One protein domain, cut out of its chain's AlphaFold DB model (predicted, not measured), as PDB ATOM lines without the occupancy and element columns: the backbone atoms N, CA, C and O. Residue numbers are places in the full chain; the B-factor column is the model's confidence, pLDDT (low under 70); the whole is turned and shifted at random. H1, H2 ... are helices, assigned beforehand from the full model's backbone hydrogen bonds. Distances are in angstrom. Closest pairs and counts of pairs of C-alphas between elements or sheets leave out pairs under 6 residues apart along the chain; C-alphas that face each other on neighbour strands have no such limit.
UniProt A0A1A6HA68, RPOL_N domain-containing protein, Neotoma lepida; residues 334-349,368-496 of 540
ATOM      1  N   GLU A 334     128.339 116.965  97.975       93.19
ATOM      2  CA  GLU A 334     129.033 117.583  99.116       93.19
ATOM      3  C   GLU A 334     130.342 118.245  98.674       93.19
ATOM      4  O   GLU A 334     130.540 119.434  98.907       93.19
ATOM      5  N   THR A 335     131.171 117.537  97.900       94.50
ATOM      6  CA  THR A 335     132.416 118.099  97.354       94.50
ATOM      7  C   THR A 335     132.150 119.315  96.468       94.50
ATOM      8  O   THR A 335     132.863 120.311  96.551       94.50
ATOM      9  N   LEU A 336     131.109 119.279  95.632       93.25
ATOM     10  CA  LEU A 336     130.746 120.431  94.799       93.25
ATOM     11  C   LEU A 336     130.258 121.629  95.627       93.25
ATOM     12  O   LEU A 336     130.500 122.774  95.242       93.25
ATOM     13  N   GLN A 337     129.577 121.384  96.750       93.69
ATOM     14  CA  GLN A 337     129.169 122.436  97.681       93.69
ATOM     15  C   GLN A 337     130.381 123.052  98.386       93.69
ATOM     16  O   GLN A 337     130.479 124.279  98.447       93.69
ATOM     17  N   ASP A 338     131.332 122.236  98.833       94.75
ATOM     18  CA  ASP A 338     132.571 122.721  99.445       94.75
ATOM     19  C   ASP A 338     133.380 123.578  98.466       94.75
ATOM     20  O   ASP A 338     133.792 124.689  98.806       94.75
ATOM     21  N   LEU A 339     133.539 123.117  97.219       94.94
ATOM     22  CA  LEU A 339     134.211 123.876  96.160       94.94
ATOM     23  C   LEU A 339     133.501 125.204  95.863       94.94
ATOM     24  O   LEU A 339     134.161 126.225  95.668       94.94
ATOM     25  N   PHE A 340     132.166 125.224  95.883       94.00
ATOM     26  CA  PHE A 340     131.400 126.463  95.749       94.00
ATOM     27  C   PHE A 340     131.716 127.453  96.876       94.00
ATOM     28  O   PHE A 340     131.974 128.624  96.600       94.00
ATOM     29  N   TYR A 341     131.734 127.009  98.135       92.75
ATOM     30  CA  TYR A 341     132.038 127.896  99.261       92.75
ATOM     31  C   TYR A 341     133.502 128.352  99.278       92.75
ATOM     32  O   TYR A 341     133.774 129.493  99.660       92.75
ATOM     33  N   GLN A 342     134.438 127.515  98.821       93.19
ATOM     34  CA  GLN A 342     135.834 127.911  98.619       93.19
ATOM     35  C   GLN A 342     135.951 129.019  97.566       93.19
ATOM     36  O   GLN A 342     136.550 130.060  97.842       93.19
ATOM     37  N   GLN A 343     135.317 128.840  96.404       93.94
ATOM     38  CA  GLN A 343     135.297 129.844  95.340       93.94
ATOM     39  C   GLN A 343     134.620 131.141  95.801       93.94
ATOM     40  O   GLN A 343     135.160 132.230  95.617       93.94
ATOM     41  N   LEU A 344     133.479 131.032  96.484       91.88
ATOM     42  CA  LEU A 344     132.780 132.184  97.043       91.88
ATOM     43  C   LEU A 344     133.681 132.954  98.017       91.88
ATOM     44  O   LEU A 344     133.747 134.177  97.957       91.88
ATOM     45  N   ARG A 345     134.421 132.261  98.892       90.75
ATOM     46  CA  ARG A 345     135.356 132.902  99.828       90.75
ATOM     47  C   ARG A 345     136.469 133.660  99.101       90.75
ATOM     48  O   ARG A 345     136.825 134.755  99.536       90.75
ATOM     49  N   VAL A 346     136.995 133.107  98.010       90.38
ATOM     50  CA  VAL A 346     137.993 133.775  97.160       90.38
ATOM     51  C   VAL A 346     137.416 135.055  96.548       90.38
ATOM     52  O   VAL A 346     138.009 136.123  96.697       90.38
ATOM     53  N   GLU A 347     136.228 134.984  95.947       90.38
ATOM     54  CA  GLU A 347     135.576 136.143  95.323       90.38
ATOM     55  C   GLU A 347     135.217 137.244  96.334       90.38
ATOM     56  O   GLU A 347     135.341 138.433  96.037       90.38
ATOM     57  N   LEU A 348     134.834 136.877  97.562       89.06
ATOM     58  CA  LEU A 348     134.551 137.845  98.628       89.06
ATOM     59  C   LEU A 348     135.805 138.581  99.128       89.06
ATOM     60  O   LEU A 348     135.705 139.744  99.541       89.06
ATOM     61  N   ASN A 349     136.966 137.921  99.088       83.69
ATOM     62  CA  ASN A 349     138.255 138.486  99.494       83.69
ATOM     63  C   ASN A 349     138.936 139.292  98.375       83.69
ATOM     64  O   ASN A 349     139.856 140.052  98.669       83.69
ATOM     65  N   VAL A 368     167.176 140.211 104.299       92.75
ATOM     66  CA  VAL A 368     166.496 140.612 105.539       92.75
ATOM     67  C   VAL A 368     166.390 142.135 105.637       92.75
ATOM     68  O   VAL A 368     165.300 142.647 105.903       92.75
ATOM     69  N   GLU A 369     167.474 142.864 105.365       95.19
ATOM     70  CA  GLU A 369     167.471 144.330 105.425       95.19
ATOM     71  C   GLU A 369     166.592 144.951 104.327       95.19
ATOM     72  O   GLU A 369     165.811 145.866 104.599       95.19
ATOM     73  N   ALA A 370     166.614 144.401 103.109       93.00
ATOM     74  CA  ALA A 370     165.744 144.829 102.015       93.00
ATOM     75  C   ALA A 370     164.260 144.618 102.355       93.00
ATOM     76  O   ALA A 370     163.441 145.518 102.161       93.00
ATOM     77  N   ARG A 371     163.898 143.465 102.938       93.69
ATOM     78  CA  ARG A 371     162.525 143.197 103.408       93.69
ATOM     79  C   ARG A 371     162.106 144.143 104.527       93.69
ATOM     80  O   ARG A 371     160.964 144.606 104.533       93.69
ATOM     81  N   LYS A 372     163.009 144.446 105.462       96.06
ATOM     82  CA  LYS A 372     162.759 145.389 106.558       96.06
ATOM     83  C   LYS A 372     162.530 146.803 106.026       96.06
ATOM     84  O   LYS A 372     161.546 147.440 106.400       96.06
ATOM     85  N   THR A 373     163.379 147.248 105.102       96.69
ATOM     86  CA  THR A 373     163.266 148.549 104.433       96.69
ATOM     87  C   THR A 373     161.963 148.644 103.643       96.69
ATOM     88  O   THR A 373     161.201 149.591 103.824       96.69
ATOM     89  N   LEU A 374     161.635 147.625 102.843       94.38
ATOM     90  CA  LEU A 374     160.391 147.585 102.073       94.38
ATOM     91  C   LEU A 374     159.152 147.605 102.978       94.38
ATOM     92  O   LEU A 374     158.184 148.304 102.682       94.38
ATOM     93  N   LYS A 375     159.174 146.880 104.104       95.44
ATOM     94  CA  LYS A 375     158.086 146.904 105.093       95.44
ATOM     95  C   LYS A 375     157.921 148.292 105.719       95.44
ATOM     96  O   LYS A 375     156.792 148.751 105.869       95.44
ATOM     97  N   ALA A 376     159.024 148.962 106.056       96.75
ATOM     98  CA  ALA A 376     158.992 150.319 106.593       96.75
ATOM     99  C   ALA A 376     158.429 151.323 105.573       96.75
ATOM    100  O   ALA A 376     157.556 152.118 105.922       96.75
ATOM    101  N   LEU A 377     158.860 151.242 104.310       95.88
ATOM    102  CA  LEU A 377     158.352 152.088 103.225       95.88
ATOM    103  C   LEU A 377     156.852 151.877 102.986       95.88
ATOM    104  O   LEU A 377     156.116 152.853 102.900       95.88
ATOM    105  N   ARG A 378     156.376 150.624 102.967       94.44
ATOM    106  CA  ARG A 378     154.939 150.320 102.835       94.44
ATOM    107  C   ARG A 378     154.113 150.949 103.955       94.44
ATOM    108  O   ARG A 378     153.112 151.593 103.666       94.44
ATOM    109  N   GLY A 379     154.572 150.846 105.203       94.00
ATOM    110  CA  GLY A 379     153.903 151.497 106.332       94.00
ATOM    111  C   GLY A 379     153.851 153.024 106.191       94.00
ATOM    112  O   GLY A 379     152.830 153.639 106.487       94.00
ATOM    113  N   GLN A 380     154.919 153.648 105.682       95.44
ATOM    114  CA  GLN A 380     154.933 155.090 105.408       95.44
ATOM    115  C   GLN A 380     153.968 155.475 104.277       95.44
ATOM    116  O   GLN A 380     153.250 156.469 104.398       95.44
ATOM    117  N   TRP A 381     153.923 154.691 103.196       95.38
ATOM    118  CA  TRP A 381     153.015 154.929 102.074       95.38
ATOM    119  C   TRP A 381     151.554 154.785 102.477       95.38
ATOM    120  O   TRP A 381     150.755 155.634 102.105       95.38
ATOM    121  N   GLU A 382     151.197 153.778 103.274       95.56
ATOM    122  CA  GLU A 382     149.821 153.592 103.749       95.56
ATOM    123  C   GLU A 382     149.318 154.811 104.537       95.56
ATOM    124  O   GLU A 382     148.212 155.300 104.289       95.56
ATOM    125  N   VAL A 383     150.149 155.351 105.435       94.88
ATOM    126  CA  VAL A 383     149.817 156.550 106.222       94.88
ATOM    127  C   VAL A 383     149.653 157.776 105.321       94.88
ATOM    128  O   VAL A 383     148.692 158.535 105.471       94.88
ATOM    129  N   GLU A 384     150.568 157.977 104.371       94.94
ATOM    130  CA  GLU A 384     150.524 159.143 103.486       94.94
ATOM    131  C   GLU A 384     149.380 159.054 102.464       94.94
ATOM    132  O   GLU A 384     148.691 160.050 102.234       94.94
ATOM    133  N   LEU A 385     149.108 157.870 101.906       95.62
ATOM    134  CA  LEU A 385     147.971 157.623 101.014       95.62
ATOM    135  C   LEU A 385     146.647 157.884 101.729       95.62
ATOM    136  O   LEU A 385     145.788 158.579 101.186       95.62
ATOM    137  N   LEU A 386     146.495 157.396 102.964       94.88
ATOM    138  CA  LEU A 386     145.303 157.655 103.770       94.88
ATOM    139  C   LEU A 386     145.098 159.158 103.998       94.88
ATOM    140  O   LEU A 386     143.985 159.673 103.860       94.88
ATOM    141  N   ARG A 387     146.179 159.881 104.312       94.25
ATOM    142  CA  ARG A 387     146.147 161.334 104.507       94.25
ATOM    143  C   ARG A 387     145.695 162.063 103.236       94.25
ATOM    144  O   ARG A 387     144.811 162.918 103.310       94.25
ATOM    145  N   VAL A 388     146.283 161.732 102.086       94.81
ATOM    146  CA  VAL A 388     145.955 162.350 100.787       94.81
ATOM    147  C   VAL A 388     144.524 162.023 100.363       94.81
ATOM    148  O   VAL A 388     143.809 162.910  99.890       94.81
ATOM    149  N   LEU A 389     144.067 160.788 100.585       94.19
ATOM    150  CA  LEU A 389     142.700 160.372 100.283       94.19
ATOM    151  C   LEU A 389     141.680 161.188 101.085       94.19
ATOM    152  O   LEU A 389     140.738 161.726 100.504       94.19
ATOM    153  N   ARG A 390     141.893 161.349 102.398       93.31
ATOM    154  CA  ARG A 390     141.025 162.165 103.268       93.31
ATOM    155  C   ARG A 390     140.958 163.619 102.823       93.31
ATOM    156  O   ARG A 390     139.877 164.198 102.758       93.31
ATOM    157  N   GLN A 391     142.105 164.196 102.480       92.06
ATOM    158  CA  GLN A 391     142.190 165.573 102.007       92.06
ATOM    159  C   GLN A 391     141.458 165.763 100.667       92.06
ATOM    160  O   GLN A 391     140.692 166.715 100.499       92.06
ATOM    161  N   THR A 392     141.655 164.834  99.729       92.31
ATOM    162  CA  THR A 392     140.982 164.842  98.422       92.31
ATOM    163  C   THR A 392     139.475 164.712  98.603       92.31
ATOM    164  O   THR A 392     138.711 165.511  98.067       92.31
ATOM    165  N   LYS A 393     139.042 163.769  99.444       91.75
ATOM    166  CA  LYS A 393     137.636 163.560  99.786       91.75
ATOM    167  C   LYS A 393     137.004 164.812 100.401       91.75
ATOM    168  O   LYS A 393     135.918 165.186  99.979       91.75
ATOM    169  N   ALA A 394     137.681 165.492 101.327       89.31
ATOM    170  CA  ALA A 394     137.184 166.735 101.922       89.31
ATOM    171  C   ALA A 394     137.059 167.873 100.895       89.31
ATOM    172  O   ALA A 394     136.036 168.548 100.845       89.31
ATOM    173  N   THR A 395     138.059 168.037 100.026       89.50
ATOM    174  CA  THR A 395     138.049 169.070  98.975       89.50
ATOM    175  C   THR A 395     136.899 168.844  97.991       89.50
ATOM    176  O   THR A 395     136.127 169.757  97.701       89.50
ATOM    177  N   MET A 396     136.736 167.602  97.522       90.94
ATOM    178  CA  MET A 396     135.652 167.233  96.609       90.94
ATOM    179  C   MET A 396     134.277 167.299  97.275       90.94
ATOM    180  O   MET A 396     133.295 167.594  96.591       90.94
ATOM    181  N   ALA A 397     134.195 167.041  98.585       88.44
ATOM    182  CA  ALA A 397     132.971 167.235  99.350       88.44
ATOM    183  C   ALA A 397     132.559 168.704  99.296       88.44
ATOM    184  O   ALA A 397     131.448 168.991  98.873       88.44
ATOM    185  N   CYS A 398     133.444 169.638  99.643       86.38
ATOM    186  CA  CYS A 398     133.113 171.064  99.657       86.38
ATOM    187  C   CYS A 398     132.658 171.574  98.287       86.38
ATOM    188  O   CYS A 398     131.611 172.203  98.195       86.38
ATOM    189  N   GLN A 399     133.341 171.178  97.212       85.94
ATOM    190  CA  GLN A 399     132.903 171.475  95.843       85.94
ATOM    191  C   GLN A 399     131.504 170.908  95.526       85.94
ATOM    192  O   GLN A 399     130.710 171.553  94.841       85.94
ATOM    193  N   ALA A 400     131.166 169.724  96.045       86.94
ATOM    194  CA  ALA A 400     129.821 169.168  95.901       86.94
ATOM    195  C   ALA A 400     128.763 169.947  96.700       86.94
ATOM    196  O   ALA A 400     127.641 170.112  96.224       86.94
ATOM    197  N   HIS A 401     129.125 170.490  97.866       83.12
ATOM    198  CA  HIS A 401     128.264 171.381  98.657       83.12
ATOM    199  C   HIS A 401     128.113 172.776  98.024       83.12
ATOM    200  O   HIS A 401     127.214 173.520  98.388       83.12
ATOM    201  N   GLU A 402     128.963 173.141  97.063       84.19
ATOM    202  CA  GLU A 402     128.790 174.334  96.220       84.19
ATOM    203  C   GLU A 402     127.907 174.060  94.984       84.19
ATOM    204  O   GLU A 402     127.641 174.956  94.175       84.19
ATOM    205  N   GLY A 403     127.441 172.815  94.829       81.44
ATOM    206  CA  GLY A 403     126.573 172.373  93.743       81.44
ATOM    207  C   GLY A 403     127.299 171.740  92.556       81.44
ATOM    208  O   GLY A 403     126.665 171.541  91.531       81.44
ATOM    209  N   GLN A 404     128.599 171.428  92.630       84.31
ATOM    210  CA  GLN A 404     129.326 170.802  91.511       84.31
ATOM    211  C   GLN A 404     129.279 169.260  91.579       84.31
ATOM    212  O   GLN A 404     129.508 168.689  92.644       84.31
ATOM    213  N   PRO A 405     129.063 168.541  90.461       84.88
ATOM    214  CA  PRO A 405     129.099 167.077  90.446       84.88
ATOM    215  C   PRO A 405     130.553 166.569  90.501       84.88
ATOM    216  O   PRO A 405     131.224 166.433  89.477       84.88
ATOM    217  N   THR A 406     131.069 166.309  91.703       90.81
ATOM    218  CA  THR A 406     132.439 165.801  91.910       90.81
ATOM    219  C   THR A 406     132.489 164.279  92.064       90.81
ATOM    220  O   THR A 406     131.466 163.614  92.196       90.81
ATOM    221  N   LEU A 407     133.694 163.695  92.117       91.38
ATOM    222  CA  LEU A 407     133.861 162.263  92.397       91.38
ATOM    223  C   LEU A 407     133.664 161.893  93.883       91.38
ATOM    224  O   LEU A 407     133.873 160.741  94.261       91.38
ATOM    225  N   TYR A 408     133.262 162.838  94.740       92.75
ATOM    226  CA  TYR A 408     133.116 162.604  96.178       92.75
ATOM    227  C   TYR A 408     132.225 161.396  96.533       92.75
ATOM    228  O   TYR A 408     132.670 160.576  97.343       92.75
ATOM    229  N   PRO A 409     131.027 161.212  95.936       92.75
ATOM    230  CA  PRO A 409     130.195 160.049  96.244       92.75
ATOM    231  C   PRO A 409     130.898 158.730  95.905       92.75
ATOM    232  O   PRO A 409     130.831 157.776  96.674       92.75
ATOM    233  N   PHE A 410     131.674 158.697  94.819       93.31
ATOM    234  CA  PHE A 410     132.414 157.508  94.390       93.31
ATOM    235  C   PHE A 410     133.521 157.137  95.386       93.31
ATOM    236  O   PHE A 410     133.703 155.963  95.705       93.31
ATOM    237  N   LEU A 411     134.192 158.134  95.970       92.69
ATOM    238  CA  LEU A 411     135.158 157.941  97.060       92.69
ATOM    239  C   LEU A 411     134.504 157.513  98.389       92.69
ATOM    240  O   LEU A 411     135.202 157.182  99.347       92.69
ATOM    241  N   CYS A 412     133.171 157.522  98.472       91.44
ATOM    242  CA  CYS A 412     132.411 157.023  99.617       91.44
ATOM    243  C   CYS A 412     131.887 155.589  99.422       91.44
ATOM    244  O   CYS A 412     131.311 155.041 100.358       91.44
ATOM    245  N   LEU A 413     132.084 154.969  98.248       91.50
ATOM    246  CA  LEU A 413     131.603 153.607  97.966       91.50
ATOM    247  C   LEU A 413     132.341 152.524  98.765       91.50
ATOM    248  O   LEU A 413     131.751 151.489  99.084       91.50
ATOM    249  N   LEU A 414     133.622 152.753  99.063       92.25
ATOM    250  CA  LEU A 414     134.494 151.849  99.817       92.25
ATOM    251  C   LEU A 414     135.050 152.548 101.061       92.25
ATOM    252  O   LEU A 414     135.010 153.775 101.178       92.25
ATOM    253  N   SER A 415     135.578 151.761 102.002       92.31
ATOM    254  CA  SER A 415     136.254 152.337 103.165       92.31
ATOM    255  C   SER A 415     137.623 152.891 102.770       92.31
ATOM    256  O   SER A 415     138.264 152.418 101.831       92.31
ATOM    257  N   GLU A 416     138.109 153.880 103.520       93.75
ATOM    258  CA  GLU A 416     139.416 154.494 103.255       93.75
ATOM    259  C   GLU A 416     140.553 153.458 103.292       93.75
ATOM    260  O   GLU A 416     141.459 153.506 102.467       93.75
ATOM    261  N   GLY A 417     140.465 152.471 104.193       92.56
ATOM    262  CA  GLY A 417     141.433 151.377 104.276       92.56
ATOM    263  C   GLY A 417     141.420 150.449 103.058       92.56
ATOM    264  O   GLY A 417     142.479 149.992 102.634       92.56
ATOM    265  N   GLU A 418     140.257 150.198 102.449       92.12
ATOM    266  CA  GLU A 418     140.177 149.395 101.222       92.12
ATOM    267  C   GLU A 418     140.763 150.126 100.018       92.12
ATOM    268  O   GLU A 418     141.474 149.504  99.233       92.12
ATOM    269  N   PHE A 419     140.518 151.435  99.894       94.19
ATOM    270  CA  PHE A 419     141.164 152.248  98.865       94.19
ATOM    271  C   PHE A 419     142.687 152.217  99.013       94.19
ATOM    272  O   PHE A 419     143.387 151.950  98.041       94.19
ATOM    273  N   VAL A 420     143.205 152.433 100.227       95.38
ATOM    274  CA  VAL A 420     144.652 152.389 100.489       95.38
ATOM    275  C   VAL A 420     145.220 151.002 100.184       95.38
ATOM    276  O   VAL A 420     146.226 150.901  99.490       95.38
ATOM    277  N   SER A 421     144.556 149.929 100.626       92.88
ATOM    278  CA  SER A 421     145.001 148.559 100.350       92.88
ATOM    279  C   SER A 421     145.036 148.256  98.850       92.88
ATOM    280  O   SER A 421     146.018 147.704  98.360       92.88
ATOM    281  N   MET A 422     144.008 148.669  98.105       93.44
ATOM    282  CA  MET A 422     143.934 148.501  96.654       93.44
ATOM    283  C   MET A 422     145.045 149.273  95.932       93.44
ATOM    284  O   MET A 422     145.710 148.711  95.066       93.44
ATOM    285  N   LEU A 423     145.297 150.528  96.318       94.19
ATOM    286  CA  LEU A 423     146.375 151.342  95.745       94.19
ATOM    287  C   LEU A 423     147.757 150.738  96.030       94.19
ATOM    288  O   LEU A 423     148.588 150.657  95.127       94.19
ATOM    289  N   THR A 424     147.992 150.249  97.251       92.94
ATOM    290  CA  THR A 424     149.243 149.566  97.614       92.94
ATOM    291  C   THR A 424     149.424 148.257  96.838       92.94
ATOM    292  O   THR A 424     150.540 147.938  96.430       92.94
ATOM    293  N   GLN A 425     148.347 147.506  96.589       91.81
ATOM    294  CA  GLN A 425     148.389 146.283  95.777       91.81
ATOM    295  C   GLN A 425     148.729 146.580  94.317       91.81
ATOM    296  O   GLN A 425     149.573 145.902  93.741       91.81
ATOM    297  N   VAL A 426     148.111 147.608  93.734       92.75
ATOM    298  CA  VAL A 426     148.415 148.037  92.364       92.75
ATOM    299  C   VAL A 426     149.868 148.494  92.256       92.75
ATOM    300  O   VAL A 426     150.571 148.058  91.353       92.75
ATOM    301  N   LEU A 427     150.368 149.261  93.230       93.31
ATOM    302  CA  LEU A 427     151.779 149.652  93.282       93.31
ATOM    303  C   LEU A 427     152.727 148.446  93.390       93.31
ATOM    304  O   LEU A 427     153.822 148.477  92.838       93.31
ATOM    305  N   GLN A 428     152.326 147.388  94.097       91.19
ATOM    306  CA  GLN A 428     153.135 146.178  94.252       91.19
ATOM    307  C   GLN A 428     153.220 145.344  92.965       91.19
ATOM    308  O   GLN A 428     154.228 144.670  92.760       91.19
ATOM    309  N   VAL A 429     152.166 145.346  92.149       91.19
ATOM    310  CA  VAL A 429     152.085 144.563  90.903       91.19
ATOM    311  C   VAL A 429     152.548 145.378  89.690       91.19
ATOM    312  O   VAL A 429     152.795 144.801  88.636       91.19
ATOM    313  N   LEU A 430     152.713 146.696  89.845       93.75
ATOM    314  CA  LEU A 430     153.131 147.582  88.768       93.75
ATOM    315  C   LEU A 430     154.474 147.115  88.170       93.75
ATOM    316  O   LEU A 430     155.463 146.985  88.900       93.75
ATOM    317  N   PRO A 431     154.533 146.868  86.853       93.12
ATOM    318  CA  PRO A 431     155.735 146.375  86.211       93.12
ATOM    319  C   PRO A 431     156.848 147.430  86.207       93.12
ATOM    320  O   PRO A 431     156.596 148.632  86.101       93.12
ATOM    321  N   ALA A 432     158.105 146.983  86.266       91.75
ATOM    322  CA  ALA A 432     159.269 147.873  86.326       91.75
ATOM    323  C   ALA A 432     159.428 148.751  85.068       91.75
ATOM    324  O   ALA A 432     159.966 149.853  85.151       91.75
ATOM    325  N   GLN A 433     158.935 148.283  83.918       91.44
ATOM    326  CA  GLN A 433     158.884 149.039  82.663       91.44
ATOM    327  C   GLN A 433     157.802 150.136  82.636       91.44
ATOM    328  O   GLN A 433     157.810 150.969  81.733       91.44
ATOM    329  N   GLY A 434     156.899 150.158  83.622       90.69
ATOM    330  CA  GLY A 434     155.761 151.072  83.694       90.69
ATOM    331  C   GLY A 434     154.531 150.604  82.906       90.69
ATOM    332  O   GLY A 434     154.587 149.652  82.129       90.69
ATOM    333  N   GLU A 435     153.409 151.297  83.117       92.00
ATOM    334  CA  GLU A 435     152.134 151.070  82.423       92.00
ATOM    335  C   GLU A 435     151.538 152.386  81.904       92.00
ATOM    336  O   GLU A 435     151.756 153.443  82.508       92.00
ATOM    337  N   PRO A 436     150.742 152.351  80.817       95.06
ATOM    338  CA  PRO A 436     150.005 153.520  80.358       95.06
ATOM    339  C   PRO A 436     149.038 154.036  81.431       95.06
ATOM    340  O   PRO A 436     148.207 153.288  81.950       95.06
ATOM    341  N   LEU A 437     149.074 155.343  81.707       94.25
ATOM    342  CA  LEU A 437     148.257 155.967  82.757       94.25
ATOM    343  C   LEU A 437     146.750 155.707  82.588       94.25
ATOM    344  O   LEU A 437     146.046 155.486  83.569       94.25
ATOM    345  N   LEU A 438     146.253 155.719  81.348       94.19
ATOM    346  CA  LEU A 438     144.835 155.482  81.065       94.19
ATOM    347  C   LEU A 438     144.417 154.044  81.406       94.19
ATOM    348  O   LEU A 438     143.324 153.834  81.930       94.19
ATOM    349  N   HIS A 439     145.298 153.070  81.154       92.88
ATOM    350  CA  HIS A 439     145.062 151.673  81.512       92.88
ATOM    351  C   HIS A 439     144.991 151.510  83.031       92.88
ATOM    352  O   HIS A 439     144.029 150.945  83.544       92.88
ATOM    353  N   LEU A 440     145.948 152.107  83.748       94.06
ATOM    354  CA  LEU A 440     145.980 152.101  85.208       94.06
ATOM    355  C   LEU A 440     144.725 152.748  85.818       94.06
ATOM    356  O   LEU A 440     144.149 152.227  86.772       94.06
ATOM    357  N   ALA A 441     144.269 153.871  85.257       93.50
ATOM    358  CA  ALA A 441     143.052 154.547  85.702       93.50
ATOM    359  C   ALA A 441     141.798 153.684  85.482       93.50
ATOM    360  O   ALA A 441     140.936 153.608  86.361       93.50
ATOM    361  N   HIS A 442     141.708 153.019  84.329       92.69
ATOM    362  CA  HIS A 442     140.614 152.108  84.012       92.69
ATOM    363  C   HIS A 442     140.604 150.882  84.939       92.69
ATOM    364  O   HIS A 442     139.558 150.547  85.494       92.69
ATOM    365  N   ASP A 443     141.762 150.251  85.164       91.50
ATOM    366  CA  ASP A 443     141.902 149.107  86.071       91.50
ATOM    367  C   ASP A 443     141.508 149.474  87.510       91.50
ATOM    368  O   ASP A 443     140.681 148.798  88.127       91.50
ATOM    369  N   LEU A 444     141.992 150.607  88.027       93.75
ATOM    370  CA  LEU A 444     141.588 151.110  89.345       93.75
ATOM    371  C   LEU A 444     140.073 151.345  89.429       93.75
ATOM    372  O   LEU A 444     139.443 150.938  90.409       93.75
ATOM    373  N   GLY A 445     139.472 151.953  88.403       92.94
ATOM    374  CA  GLY A 445     138.024 152.158  88.329       92.94
ATOM    375  C   GLY A 445     137.239 150.846  88.392       92.94
ATOM    376  O   GLY A 445     136.298 150.721  89.182       92.94
ATOM    377  N   LEU A 446     137.661 149.838  87.621       91.50
ATOM    378  CA  LEU A 446     137.044 148.511  87.618       91.50
ATOM    379  C   LEU A 446     137.200 147.785  88.954       91.50
ATOM    380  O   LEU A 446     136.232 147.203  89.442       91.50
ATOM    381  N   ARG A 447     138.376 147.840  89.585       92.62
ATOM    382  CA  ARG A 447     138.599 147.225  90.902       92.62
ATOM    383  C   ARG A 447     137.693 147.834  91.968       92.62
ATOM    384  O   ARG A 447     137.097 147.094  92.754       92.62
ATOM    385  N   VAL A 448     137.541 149.162  91.973       92.88
ATOM    386  CA  VAL A 448     136.631 149.868  92.891       92.88
ATOM    387  C   VAL A 448     135.185 149.440  92.654       92.88
ATOM    388  O   VAL A 448     134.491 149.073  93.607       92.88
ATOM    389  N   LEU A 449     134.743 149.429  91.393       91.50
ATOM    390  CA  LEU A 449     133.392 149.013  91.020       91.50
ATOM    391  C   LEU A 449     133.112 147.563  91.435       91.50
ATOM    392  O   LEU A 449     132.126 147.299  92.122       91.50
ATOM    393  N   ASN A 450     133.996 146.631  91.077       91.12
ATOM    394  CA  ASN A 450     133.854 145.214  91.403       91.12
ATOM    395  C   ASN A 450     133.774 145.003  92.917       91.12
ATOM    396  O   ASN A 450     132.861 144.329  93.402       91.12
ATOM    397  N   ARG A 451     134.659 145.648  93.688       91.62
ATOM    398  CA  ARG A 451     134.636 145.557  95.151       91.62
ATOM    399  C   ARG A 451     133.334 146.102  95.742       91.62
ATOM    400  O   ARG A 451     132.764 145.474  96.637       91.62
ATOM    401  N   HIS A 452     132.842 147.232  95.232       90.75
ATOM    402  CA  HIS A 452     131.571 147.811  95.660       90.75
ATOM    403  C   HIS A 452     130.392 146.870  95.368       90.75
ATOM    404  O   HIS A 452     129.578 146.612  96.256       90.75
ATOM    405  N   LEU A 453     130.328 146.291  94.166       89.69
ATOM    406  CA  LEU A 453     129.264 145.359  93.778       89.69
ATOM    407  C   LEU A 453     129.257 144.090  94.641       89.69
ATOM    408  O   LEU A 453     128.184 143.603  95.007       89.69
ATOM    409  N   VAL A 454     130.431 143.557  95.000       89.62
ATOM    410  CA  VAL A 454     130.534 142.424  95.935       89.62
ATOM    411  C   VAL A 454     129.971 142.803  97.306       89.62
ATOM    412  O   VAL A 454     129.124 142.084  97.839       89.62
ATOM    413  N   LYS A 455     130.357 143.962  97.851       88.44
ATOM    414  CA  LYS A 455     129.827 144.458  99.131       88.44
ATOM    415  C   LYS A 455     128.319 144.660  99.107       88.44
ATOM    416  O   LYS A 455     127.623 144.247 100.032       88.44
ATOM    417  N   GLN A 456     127.796 145.252  98.039       86.88
ATOM    418  CA  GLN A 456     126.361 145.458  97.889       86.88
ATOM    419  C   GLN A 456     125.606 144.122  97.934       86.88
ATOM    420  O   GLN A 456     124.590 144.010  98.623       86.88
ATOM    421  N   LYS A 457     126.120 143.081  97.267       87.06
ATOM    422  CA  LYS A 457     125.540 141.725  97.290       87.06
ATOM    423  C   LYS A 457     125.619 141.063  98.665       87.06
ATOM    424  O   LYS A 457     124.704 140.316  99.018       87.06
ATOM    425  N   GLN A 458     126.673 141.339  99.435       87.25
ATOM    426  CA  GLN A 458     126.796 140.881 100.822       87.25
ATOM    427  C   GLN A 458     125.724 141.516 101.718       87.25
ATOM    428  O   GLN A 458     125.041 140.795 102.435       87.25
ATOM    429  N   VAL A 459     125.524 142.837 101.630       84.00
ATOM    430  CA  VAL A 459     124.552 143.572 102.465       84.00
ATOM    431  C   VAL A 459     123.103 143.213 102.122       84.00
ATOM    432  O   VAL A 459     122.253 143.108 102.995       84.00
ATOM    433  N   THR A 460     122.803 142.982 100.845       79.81
ATOM    434  CA  THR A 460     121.429 142.756 100.359       79.81
ATOM    435  C   THR A 460     120.970 141.288 100.434       79.81
ATOM    436  O   THR A 460     120.029 140.897  99.741       79.81
ATOM    437  N   ASN A 461     121.635 140.448 101.243       79.81
ATOM    438  CA  ASN A 461     121.384 139.002 101.398       79.81
ATOM    439  C   ASN A 461     121.411 138.188 100.085       79.81
ATOM    440  O   ASN A 461     120.963 137.037 100.043       79.81
ATOM    441  N   HIS A 462     121.961 138.744  98.999       83.56
ATOM    442  CA  HIS A 462     122.053 138.040  97.720       83.56
ATOM    443  C   HIS A 462     123.023 136.864  97.799       83.56
ATOM    444  O   HIS A 462     122.759 135.839  97.187       83.56
ATOM    445  N   VAL A 463     124.096 136.967  98.592       86.50
ATOM    446  CA  VAL A 463     125.074 135.877  98.771       86.50
ATOM    447  C   VAL A 463     124.425 134.625  99.376       86.50
ATOM    448  O   VAL A 463     124.663 133.515  98.906       86.50
ATOM    449  N   GLN A 464     123.542 134.790 100.365       86.25
ATOM    450  CA  GLN A 464     122.824 133.664 100.975       86.25
ATOM    451  C   GLN A 464     121.817 133.041 100.000       86.25
ATOM    452  O   GLN A 464     121.767 131.818  99.854       86.25
ATOM    453  N   LYS A 465     121.048 133.877  99.289       87.38
ATOM    454  CA  LYS A 465     120.110 133.418  98.249       87.38
ATOM    455  C   LYS A 465     120.840 132.686  97.123       87.38
ATOM    456  O   LYS A 465     120.367 131.638  96.691       87.38
ATOM    457  N   LEU A 466     121.998 133.197  96.703       88.56
ATOM    458  CA  LEU A 466     122.874 132.566  95.721       88.56
ATOM    459  C   LEU A 466     123.327 131.192  96.208       88.56
ATOM    460  O   LEU A 466     123.190 130.236  95.459       88.56
ATOM    461  N   GLY A 467     123.771 131.060  97.461       87.25
ATOM    462  CA  GLY A 467     124.137 129.762  98.034       87.25
ATOM    463  C   GLY A 467     122.983 128.756  98.000       87.25
ATOM    464  O   GLY A 467     123.137 127.650  97.492       87.25
ATOM    465  N   GLN A 468     121.785 129.154  98.438       87.62
ATOM    466  CA  GLN A 468     120.602 128.282  98.401       87.62
ATOM    467  C   GLN A 468     120.212 127.873  96.973       87.62
ATOM    468  O   GLN A 468     119.806 126.735  96.729       87.62
ATOM    469  N   GLN A 469     120.306 128.805  96.026       86.12
ATOM    470  CA  GLN A 469     119.997 128.575  94.618       86.12
ATOM    471  C   GLN A 469     121.046 127.686  93.941       86.12
ATOM    472  O   GLN A 469     120.686 126.737  93.242       86.12
ATOM    473  N   TYR A 470     122.327 127.937  94.197       89.12
ATOM    474  CA  TYR A 470     123.436 127.163  93.656       89.12
ATOM    475  C   TYR A 470     123.422 125.731  94.196       89.12
ATOM    476  O   TYR A 470     123.566 124.787  93.427       89.12
ATOM    477  N   SER A 471     123.091 125.527  95.475       87.25
ATOM    478  CA  SER A 471     122.912 124.184  96.044       87.25
ATOM    479  C   SER A 471     121.794 123.383  95.370       87.25
ATOM    480  O   SER A 471     121.903 122.165  95.241       87.25
ATOM    481  N   LYS A 472     120.719 124.039  94.901       86.50
ATOM    482  CA  LYS A 472     119.673 123.378  94.095       86.50
ATOM    483  C   LYS A 472     120.178 123.039  92.693       86.50
ATOM    484  O   LYS A 472     119.868 121.961  92.197       86.50
ATOM    485  N   TYR A 473     120.962 123.930  92.088       86.50
ATOM    486  CA  TYR A 473     121.589 123.720  90.783       86.50
ATOM    487  C   TYR A 473     122.593 122.559  90.803       86.50
ATOM    488  O   TYR A 473     122.539 121.693  89.935       86.50
ATOM    489  N   LEU A 474     123.433 122.457  91.837       89.00
ATOM    490  CA  LEU A 474     124.425 121.386  91.973       89.00
ATOM    491  C   LEU A 474     123.808 119.982  92.011       89.00
ATOM    492  O   LEU A 474     124.442 119.033  91.557       89.00
ATOM    493  N   ARG A 475     122.552 119.833  92.455       86.38
ATOM    494  CA  ARG A 475     121.833 118.546  92.389       86.38
ATOM    495  C   ARG A 475     121.612 118.050  90.960       86.38
ATOM    496  O   ARG A 475     121.352 116.867  90.781       86.38
ATOM    497  N   LEU A 476     121.680 118.920  89.955       85.19
ATOM    498  CA  LEU A 476     121.623 118.512  88.553       85.19
ATOM    499  C   LEU A 476     122.974 117.979  88.057       85.19
ATOM    500  O   LEU A 476     122.990 117.082  87.219       85.19
ATOM    501  N   LEU A 477     124.083 118.509  88.582       87.44
ATOM    502  CA  LEU A 477     125.435 118.211  88.105       87.44
ATOM    503  C   LEU A 477     126.107 117.068  88.869       87.44
ATOM    504  O   LEU A 477     126.964 116.401  88.298       87.44
ATOM    505  N   ALA A 478     125.760 116.856  90.138       89.31
ATOM    506  CA  ALA A 478     126.418 115.877  90.998       89.31
ATOM    507  C   ALA A 478     126.185 114.425  90.543       89.31
ATOM    508  O   ALA A 478     125.099 114.073  90.077       89.31
ATOM    509  N   SER A 479     127.190 113.567  90.735       87.50
ATOM    510  CA  SER A 479     127.124 112.138  90.386       87.50
ATOM    511  C   SER A 479     126.071 111.369  91.192       87.50
ATOM    512  O   SER A 479     125.395 110.493  90.653       87.50
ATOM    513  N   ASN A 480     125.893 111.720  92.469       87.00
ATOM    514  CA  ASN A 480     125.093 110.977  93.448       87.00
ATOM    515  C   ASN A 480     123.621 111.421  93.573       87.00
ATOM    516  O   ASN A 480     122.898 110.917  94.431       87.00
ATOM    517  N   THR A 481     123.146 112.351  92.743       81.31
ATOM    518  CA  THR A 481     121.774 112.885  92.811       81.31
ATOM    519  C   THR A 481     120.941 112.480  91.601       81.31
ATOM    520  O   THR A 481     121.450 112.353  90.492       81.31
ATOM    521  N   GLN A 482     119.626 112.321  91.767       72.06
ATOM    522  CA  GLN A 482     118.689 112.134  90.655       72.06
ATOM    523  C   GLN A 482     117.680 113.287  90.621       72.06
ATOM    524  O   GLN A 482     116.984 113.546  91.602       72.06
ATOM    525  N   VAL A 483     117.599 114.001  89.494       68.06
ATOM    526  CA  VAL A 483     116.625 115.085  89.292       68.06
ATOM    527  C   VAL A 483     115.434 114.544  88.506       68.06
ATOM    528  O   VAL A 483     115.604 113.942  87.448       68.06
ATOM    529  N   LYS A 484     114.216 114.758  89.019       55.66
ATOM    530  CA  LYS A 484     112.976 114.361  88.337       55.66
ATOM    531  C   LYS A 484     112.751 115.230  87.090       55.66
ATOM    532  O   LYS A 484     112.527 116.439  87.191       55.66
ATOM    533  N   GLY A 485     112.770 114.574  85.930       56.22
ATOM    534  CA  GLY A 485     112.658 115.178  84.602       56.22
ATOM    535  C   GLY A 485     114.025 115.607  84.074       56.22
ATOM    536  O   GLY A 485     114.683 116.439  84.693       56.22
ATOM    537  N   GLY A 486     114.443 115.042  82.935       52.91
ATOM    538  CA  GLY A 486     115.688 115.375  82.232       52.91
ATOM    539  C   GLY A 486     115.682 116.815  81.715       52.91
ATOM    540  O   GLY A 486     115.451 117.061  80.532       52.91
ATOM    541  N   ARG A 487     115.871 117.771  82.626       57.16
ATOM    542  CA  ARG A 487     115.934 119.212  82.358       57.16
ATOM    543  C   ARG A 487     117.359 119.609  82.012       57.16
ATOM    544  O   ARG A 487     118.303 119.085  82.600       57.16
ATOM    545  N   GLN A 488     117.511 120.557  81.094       54.69
ATOM    546  CA  GLN A 488     118.826 121.120  80.809       54.69
ATOM    547  C   GLN A 488     119.301 122.002  81.970       54.69
ATOM    548  O   GLN A 488     118.478 122.640  82.637       54.69
ATOM    549  N   PRO A 489     120.622 122.133  82.173       49.81
ATOM    550  CA  PRO A 489     121.184 123.140  83.071       49.81
ATOM    551  C   PRO A 489     120.671 124.555  82.768       49.81
ATOM    552  O   PRO A 489     120.409 125.317  83.694       49.81
ATOM    553  N   ALA A 490     120.427 124.874  81.490       47.56
ATOM    554  CA  ALA A 490     119.848 126.142  81.039       47.56
ATOM    555  C   ALA A 490     118.354 126.310  81.392       47.56
ATOM    556  O   ALA A 490     117.909 127.425  81.673       47.56
ATOM    557  N   ASP A 491     117.587 125.215  81.461       47.28
ATOM    558  CA  ASP A 491     116.171 125.248  81.850       47.28
ATOM    559  C   ASP A 491     116.000 125.562  83.340       47.28
ATOM    560  O   ASP A 491     114.996 126.149  83.719       47.28
ATOM    561  N   LEU A 492     116.967 125.208  84.200       45.69
ATOM    562  CA  LEU A 492     117.040 125.725  85.576       45.69
ATOM    563  C   LEU A 492     117.760 127.079  85.643       45.69
ATOM    564  O   LEU A 492     117.387 127.922  86.455       45.69
ATOM    565  N   GLY A 493     118.741 127.307  84.768       41.09
ATOM    566  CA  GLY A 493     119.474 128.562  84.586       41.09
ATOM    567  C   GLY A 493     118.600 129.764  84.234       41.09
ATOM    568  O   GLY A 493     119.010 130.884  84.495       41.09
ATOM    569  N   THR A 494     117.396 129.540  83.702       39.69
ATOM    570  CA  THR A 494     116.379 130.564  83.400       39.69
ATOM    571  C   THR A 494     115.365 130.780  84.533       39.69
ATOM    572  O   THR A 494     114.725 131.827  84.582       39.69
ATOM    573  N   TYR A 495     115.248 129.844  85.487       35.34
ATOM    574  CA  TYR A 495     114.631 130.091  86.809       35.34
ATOM    575  C   TYR A 495     115.620 130.706  87.807       35.34
ATOM    576  O   TYR A 495     115.238 131.154  88.890       35.34
ATOM    577  N   LEU A 496     116.900 130.722  87.447       38.91
ATOM    578  CA  LEU A 496     117.953 131.443  88.130       38.91
ATOM    579  C   LEU A 496     118.090 132.804  87.434       38.91
ATOM    580  O   LEU A 496     118.237 132.857  86.217       38.91
TER     581      LEU A 496
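AT A GLANCE: This is residues 334 to 349 and 368 to 496 of the 540 residues of the protein "RPOL_N domain-containing protein" of Neotoma lepida (UniProt A0A1A6HA68). Helices chain from a long post, H2, through H3 and H4 to a corner where H5 turns off toward H1 and little H6; residues 368 to 377 of H2 stick out. The 145 printed residues hold six named helices, H1 to H6: all helix, only just loose, close to extended, radius of gyration of the C-alphas 21.8 A, spans 60 by 52 by 27 A.

IN THESE COORDINATES: H1 is residues 334 to 349, from C-alpha 334 at (129.033, 117.583, 99.116). H2 is 368 to 401, 49.6 A; H3 416 to 429; H4 437 to 459, 33.2 A; H5 462 to 477; H6 489 to 493, ending at (119.474, 128.562, 84.586).

HOW THE PARTS SIT: H1 only just touches H5, with 3 pairs of C-alphas within 8 A, the closest Gln 337 and Ser 471. H2 touches H3 at a steep tilt of 49 degrees, closest C-alphas Leu 385 and Val 420, 6.2 A. H3 and H4 form a helical hairpin. H5 and H6 only just touch, with 3 pairs. Every O i to N i+4 pair is within hydrogen-bond range except in H5, 9 of 12.

THE WHOLE: Residues 350 to 367 are not printed, a 29.0 A gap. Links H2 to H3 and H5 to H6 are long. Residues 483 to 496 have pLDDT under 70.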